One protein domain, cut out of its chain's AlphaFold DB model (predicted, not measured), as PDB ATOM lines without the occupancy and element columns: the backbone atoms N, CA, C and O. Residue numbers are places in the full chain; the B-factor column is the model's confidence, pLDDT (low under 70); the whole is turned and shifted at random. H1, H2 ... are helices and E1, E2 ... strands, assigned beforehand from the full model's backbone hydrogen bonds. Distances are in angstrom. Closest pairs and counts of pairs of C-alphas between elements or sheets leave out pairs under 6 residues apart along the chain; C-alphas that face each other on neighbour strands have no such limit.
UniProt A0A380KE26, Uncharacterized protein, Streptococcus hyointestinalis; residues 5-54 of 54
ATOM      1  N   LYS A   5     118.888  96.038  78.450       79.94
ATOM      2  CA  LYS A   5     119.295  95.668  79.816       79.94
ATOM      3  C   LYS A   5     118.368  96.263  80.884       79.94
ATOM      4  O   LYS A   5     118.053  95.592  81.865       79.94
ATOM      5  N   LYS A   6     117.896  97.493  80.661       78.75
ATOM      6  CA  LYS A   6     116.950  98.204  81.530       78.75
ATOM      7  C   LYS A   6     115.568  97.549  81.509       78.75
ATOM      8  O   LYS A   6     114.911  97.482  82.538       78.75
ATOM      9  N   ILE A   7     115.166  96.999  80.365       80.25
ATOM     10  CA  ILE A   7     113.903  96.260  80.205       80.25
ATOM     11  C   ILE A   7     113.978  94.892  80.905       80.25
ATOM     12  O   ILE A   7     113.056  94.506  81.623       80.25
ATOM     13  N   LEU A   8     115.088  94.165  80.740       84.00
ATOM     14  CA  LEU A   8     115.258  92.822  81.310       84.00
ATOM     15  C   LEU A   8     115.393  92.828  82.837       84.00
ATOM     16  O   LEU A   8     114.728  92.045  83.514       84.00
ATOM     17  N   ILE A   9     116.254  93.692  83.377       83.31
ATOM     18  CA  ILE A   9     116.583  93.718  84.814       83.31
ATOM     19  C   ILE A   9     115.680  94.698  85.573       83.31
ATOM     20  O   ILE A   9     115.435  94.513  86.765       83.31
ATOM     21  N   GLY A  10     115.106  95.678  84.870       80.12
ATOM     22  CA  GLY A  10     114.314  96.745  85.465       80.12
ATOM     23  C   GLY A  10     115.188  97.839  86.058       80.12
ATOM     24  O   GLY A  10     116.385  97.663  86.292       80.12
ATOM     25  N   GLU A  11     114.570  98.985  86.323       78.50
ATOM     26  CA  GLU A  11     115.185 100.000  87.172       78.50
ATOM     27  C   GLU A  11     115.054  99.617  88.639       78.50
ATOM     28  O   GLU A  11     114.030  99.083  89.079       78.50
ATOM     29  N   GLU A  12     116.106  99.916  89.393       76.00
ATOM     30  CA  GLU A  12     116.076  99.857  90.842       76.00
ATOM     31  C   GLU A  12     115.228 101.021  91.353       76.00
ATOM     32  O   GLU A  12     115.563 102.190  91.162       76.00
ATOM     33  N   LYS A  13     114.085 100.692  91.949       74.12
ATOM     34  CA  LYS A  13     113.194 101.658  92.577       74.12
ATOM     35  C   LYS A  13     113.368 101.547  94.077       74.12
ATOM     36  O   LYS A  13     113.153 100.482  94.649       74.12
ATOM     37  N   THR A  14     113.734 102.654  94.704       70.25
ATOM     38  CA  THR A  14     113.789 102.757  96.159       70.25
ATOM     39  C   THR A  14     112.531 103.457  96.641       70.25
ATOM     40  O   THR A  14     112.339 104.647  96.391       70.25
ATOM     41  N   LEU A  15     111.669 102.724  97.335       67.56
ATOM     42  CA  LEU A  15     110.580 103.319  98.097       67.56
ATOM     43  C   LEU A  15     111.139 103.745  99.443       67.56
ATOM     44  O   LEU A  15     111.638 102.924 100.210       67.56
ATOM     45  N   LYS A  16     111.071 105.047  99.705       67.94
ATOM     46  CA  LYS A  16     111.414 105.619 101.000       67.94
ATOM     47  C   LYS A  16     110.107 105.893 101.716       67.94
ATOM     48  O   LYS A  16     109.374 106.796 101.319       67.94
ATOM     49  N   HIS A  17     109.799 105.085 102.720       64.88
ATOM     50  CA  HIS A  17     108.699 105.384 103.623       64.88
ATOM     51  C   HIS A  17     109.285 106.009 104.885       64.88
ATOM     52  O   HIS A  17     110.103 105.390 105.569       64.88
ATOM     53  N   THR A  18     108.907 107.256 105.145       62.94
ATOM     54  CA  THR A  18     109.225 107.966 106.382       62.94
ATOM     55  C   THR A  18     107.964 107.945 107.230       62.94
ATOM     56  O   THR A  18     106.964 108.537 106.832       62.94
ATOM     57  N   SER A  19     108.001 107.234 108.360       58.84
ATOM     58  CA  SER A  19     106.918 107.298 109.348       58.84
ATOM     59  C   SER A  19     106.752 108.726 109.875       58.84
ATOM     60  O   SER A  19     107.728 109.471 109.968       58.84
ATOM     61  N   GLU A  20     105.527 109.079 110.266       67.00
ATOM     62  CA  GLU A  20     105.135 110.404 110.784       67.00
ATOM     63  C   GLU A  20     105.989 110.865 111.986       67.00
ATOM     64  O   GLU A  20     106.239 112.052 112.156       67.00
ATOM     65  N   ASP A  21     106.536 109.905 112.742       66.44
ATOM     66  CA  ASP A  21     107.413 110.098 113.908       66.44
ATOM     67  C   ASP A  21     108.904 110.343 113.569       66.44
ATOM     68  O   ASP A  21     109.753 110.406 114.457       66.44
ATOM     69  N   GLY A  22     109.275 110.415 112.284       61.97
ATOM     70  CA  GLY A  22     110.632 110.754 111.821       61.97
ATOM     71  C   GLY A  22     111.739 109.724 112.115       61.97
ATOM     72  O   GLY A  22     112.864 109.884 111.643       61.97
ATOM     73  N   SER A  23     111.439 108.659 112.859       63.62
ATOM     74  CA  SER A  23     112.420 107.706 113.399       63.62
ATOM     75  C   SER A  23     112.651 106.467 112.528       63.62
ATOM     76  O   SER A  23     113.754 105.919 112.517       63.62
ATOM     77  N   VAL A  24     111.649 106.029 111.756       58.19
ATOM     78  CA  VAL A  24     111.746 104.824 110.919       58.19
ATOM     79  C   VAL A  24     111.761 105.212 109.446       58.19
ATOM     80  O   VAL A  24     110.752 105.627 108.872       58.19
ATOM     81  N   LYS A  25     112.936 105.062 108.834       60.25
ATOM     82  CA  LYS A  25     113.154 105.215 107.398       60.25
ATOM     83  C   LYS A  25     113.325 103.825 106.800       60.25
ATOM     84  O   LYS A  25     114.428 103.280 106.809       60.25
ATOM     85  N   VAL A  26     112.237 103.226 106.323       64.25
ATOM     86  CA  VAL A  26     112.345 101.947 105.614       64.25
ATOM     87  C   VAL A  26     112.641 102.253 104.151       64.25
ATOM     88  O   VAL A  26     111.802 102.809 103.439       64.25
ATOM     89  N   GLU A  27     113.869 101.959 103.723       67.38
ATOM     90  CA  GLU A  27     114.286 102.049 102.324       67.38
ATOM     91  C   GLU A  27     114.146 100.660 101.687       67.38
ATOM     92  O   GLU A  27     114.973  99.774 101.894       67.38
ATOM     93  N   PHE A  28     113.070 100.456 100.924       67.44
ATOM     94  CA  PHE A  28     112.872  99.233 100.148       67.44
ATOM     95  C   PHE A  28     113.356  99.457  98.720       67.44
ATOM     96  O   PHE A  28     112.686 100.132  97.937       67.44
ATOM     97  N   SER A  29     114.503  98.877  98.368       70.62
ATOM     98  CA  SER A  29     114.962  98.810  96.979       70.62
ATOM     99  C   SER A  29     114.442  97.540  96.315       70.62
ATOM    100  O   SER A  29     114.755  96.432  96.747       70.62
ATOM    101  N   TYR A  30     113.660  97.688  95.248       72.69
ATOM    102  CA  TYR A  30     113.180  96.571  94.437       72.69
ATOM    103  C   TYR A  30     113.469  96.812  92.955       72.69
ATOM    104  O   TYR A  30     113.534  97.947  92.484       72.69
ATOM    105  N   ARG A  31     113.654  95.723  92.206       77.44
ATOM    106  CA  ARG A  31     113.892  95.757  90.758       77.44
ATOM    107  C   ARG A  31     112.663  95.243  90.029       77.44
ATOM    108  O   ARG A  31     112.305  94.078  90.166       77.44
ATOM    109  N   ALA A  32     112.029  96.115  89.253       74.06
ATOM    110  CA  ALA A  32     110.807  95.808  88.507       74.06
ATOM    111  C   ALA A  32     111.114  95.513  87.029       74.06
ATOM    112  O   ALA A  32     110.674  96.232  86.133       74.06
ATOM    113  N   GLY A  33     111.936  94.492  86.784       83.56
ATOM    114  CA  GLY A  33     112.312  94.044  85.442       83.56
ATOM    115  C   GLY A  33     111.512  92.848  84.953       83.56
ATOM    116  O   GLY A  33     110.846  92.162  85.729       83.56
ATOM    117  N   LEU A  34     111.650  92.545  83.665       85.44
ATOM    118  CA  LEU A  34     111.004  91.393  83.038       85.44
ATOM    119  C   LEU A  34     111.444  90.060  83.680       85.44
ATOM    120  O   LEU A  34     110.604  89.201  83.934       85.44
ATOM    121  N   LEU A  35     112.731  89.915  84.020       86.88
ATOM    122  CA  LEU A  35     113.270  88.713  84.674       86.88
ATOM    123  C   LEU A  35     112.774  88.531  86.126       86.88
ATOM    124  O   LEU A  35     112.271  87.448  86.427       86.88
ATOM    125  N   PRO A  36     112.844  89.543  87.020       85.19
ATOM    126  CA  PRO A  36     112.228  89.471  88.349       85.19
ATOM    127  C   PRO A  36     110.741  89.102  88.318       85.19
ATOM    128  O   PRO A  36     110.298  88.263  89.100       85.19
ATOM    129  N   ASN A  37     109.979  89.678  87.383       85.56
ATOM    130  CA  ASN A  37     108.554  89.384  87.236       85.56
ATOM    131  C   ASN A  37     108.314  87.943  86.772       85.56
ATOM    132  O   ASN A  37     107.428  87.269  87.296       85.56
ATOM    133  N   LEU A  38     109.118  87.443  85.829       88.19
ATOM    134  CA  LEU A  38     109.019  86.060  85.363       88.19
ATOM    135  C   LEU A  38     109.350  85.065  86.485       88.19
ATOM    136  O   LEU A  38     108.665  84.054  86.628       88.19
ATOM    137  N   ALA A  39     110.352  85.373  87.312       88.50
ATOM    138  CA  ALA A  39     110.703  84.564  88.477       88.50
ATOM    139  C   ALA A  39     109.576  84.537  89.524       88.50
ATOM    140  O   ALA A  39     109.257  83.471  90.047       88.50
ATOM    141  N   LEU A  40     108.933  85.681  89.787       88.94
ATOM    142  CA  LEU A  40     107.762  85.774  90.668       88.94
ATOM    143  C   LEU A  40     106.591  84.929  90.155       88.94
ATOM    144  O   LEU A  40     106.029  84.136  90.908       88.94
ATOM    145  N   VAL A  41     106.246  85.061  88.873       90.94
ATOM    146  CA  VAL A  41     105.142  84.307  88.254       90.94
ATOM    147  C   VAL A  41     105.443  82.808  88.236       90.94
ATOM    148  O   VAL A  41     104.586  82.009  88.609       90.94
ATOM    149  N   GLY A  42     106.665  82.414  87.864       91.75
ATOM    150  CA  GLY A  42     107.093  81.015  87.885       91.75
ATOM    151  C   GLY A  42     107.085  80.419  89.295       91.75
ATOM    152  O   GLY A  42     106.581  79.315  89.494       91.75
ATOM    153  N   GLY A  43     107.568  81.171  90.290       91.69
ATOM    154  CA  GLY A  43     107.544  80.767  91.697       91.69
ATOM    155  C   GLY A  43     106.125  80.602  92.243       91.69
ATOM    156  O   GLY A  43     105.831  79.594  92.886       91.69
ATOM    157  N   LEU A  44     105.220  81.538  91.938       93.00
ATOM    158  CA  LEU A  44     103.804  81.431  92.304       93.00
ATOM    159  C   LEU A  44     103.126  80.242  91.616       93.00
ATOM    160  O   LEU A  44     102.379  79.511  92.262       93.00
ATOM    161  N   GLY A  45     103.423  79.998  90.337       92.88
ATOM    162  CA  GLY A  45     102.915  78.833  89.612       92.88
ATOM    163  C   GLY A  45     103.341  77.511  90.255       92.88
ATOM    164  O   GLY A  45     102.511  76.622  90.450       92.88
ATOM    165  N   LEU A  46     104.612  77.397  90.656       92.50
ATOM    166  CA  LEU A  46     105.128  76.225  91.372       92.50
ATOM    167  C   LEU A  46     104.499  76.059  92.760       92.50
ATOM    168  O   LEU A  46     104.185  74.934  93.151       92.50
ATOM    169  N   LEU A  47     104.276  77.155  93.490       93.62
ATOM    170  CA  LEU A  47     103.590  77.132  94.786       93.62
ATOM    171  C   LEU A  47     102.150  76.631  94.659       93.62
ATOM    172  O   LEU A  47     101.739  75.756  95.419       93.62
ATOM    173  N   VAL A  48     101.398  77.141  93.680       92.50
ATOM    174  CA  VAL A  48     100.029  76.682  93.405       92.50
ATOM    175  C   VAL A  48     100.030  75.206  93.013       92.50
ATOM    176  O   VAL A  48      99.248  74.433  93.560       92.50
ATOM    177  N   TRP A  49     100.939  74.790  92.128       93.31
ATOM    178  CA  TRP A  49     101.084  73.383  91.749       93.31
ATOM    179  C   TRP A  49     101.349  72.482  92.959       93.31
ATOM    180  O   TRP A  49     100.731  71.426  93.095       93.31
ATOM    181  N   TRP A  50     102.245  72.900  93.854       94.06
ATOM    182  CA  TRP A  50     102.572  72.156  95.067       94.06
ATOM    183  C   TRP A  50     101.386  72.051  96.031       94.06
ATOM    184  O   TRP A  50     101.162  70.982  96.593       94.06
ATOM    185  N   LEU A  51     100.598  73.119  96.178       91.25
ATOM    186  CA  LEU A  51      99.379  73.116  96.992       91.25
ATOM    187  C   LEU A  51      98.285  72.210  96.415       91.25
ATOM    188  O   LEU A  51      97.601  71.551  97.182       91.25
ATOM    189  N   VAL A  52      98.130  72.154  95.090       90.94
ATOM    190  CA  VAL A  52      97.135  71.289  94.425       90.94
ATOM    191  C   VAL A  52      97.544  69.812  94.457       90.94
ATOM    192  O   VAL A  52      96.691  68.929  94.474       90.94
ATOM    193  N   LYS A  53      98.848  69.522  94.437       83.19
ATOM    194  CA  LYS A  53      99.390  68.155  94.523       83.19
ATOM    195  C   LYS A  53      99.353  67.556  95.936       83.19
ATOM    196  O   LYS A  53      99.626  66.361  96.052       83.19
ATOM    197  N   LYS A  54      99.116  68.367  96.966       59.94
ATOM    198  CA  LYS A  54      99.089  67.966  98.376       59.94
ATOM    199  C   LYS A  54      97.675  67.592  98.805       59.94
ATOM    200  O   LYS A  54      97.568  66.609  99.567       59.94
TER     201      LYS A  54
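Overview. This is residues 5 to 54 of the 54 residues of an uncharacterized protein of Streptococcus hyointestinalis (UniProt A0A380KE26). A two-stranded hairpin, E1 and E2, makes one arm of an open, flat V, and the long helix H2 makes the other; the short helix H1 sits at the corner where the arms meet. Residues 38 to 54, of which 38 to 52 belong to H2, stick out free. The printed part has 50 residues, with two named helices and two named strands in the order H1, E1, E2, H2; the sheet order is E1 - E2, antiparallel, and the class is mixed, helices and strands. The whole is extended, with a radius of gyration of the C-alphas of 16.2 A and spans of 47 by 33 by 8 A.

Along the chain. Find C-alpha 12 at (116.076, 99.857, 90.842), where E1 begins; it covers residues 12 to 18 and 18.8 A. E2, residues 25 to 31, measures 19.2 A. H2 runs from residue 34 to 52, where C-alpha 52 stands at (97.135, 71.289, 94.425), 26.9 A from C-alpha 34. H1 is residues 5 to 9, 6.0 A long.

Arrangement. Look first at the hairpin of E1 and E2, antiparallel at 161 degrees. N 15 and O 28 are 2.8 A apart and N 28 and O 15 are 2.9 A apart, both within hydrogen-bond range. H2 touches H1 with residues 34 to 36 alone; their closest C-alphas, of Leu 8 and Leu 34, are 4.8 A apart. E1 and H2 are apart. In H1 and H2 every O i to N i+4 pair is within hydrogen-bond range.

Size, cuts and confidence. The two C-alphas farthest apart, of Gly 22 and Lys 53, are 47.3 A apart. The printed part has no cut. The links H1 to E1 and E2 to H2 are tight, and E1 to E2 is short. Mean pLDDT of the printed part is 78.5; residues 15 to 28 and residue 54 are under 70.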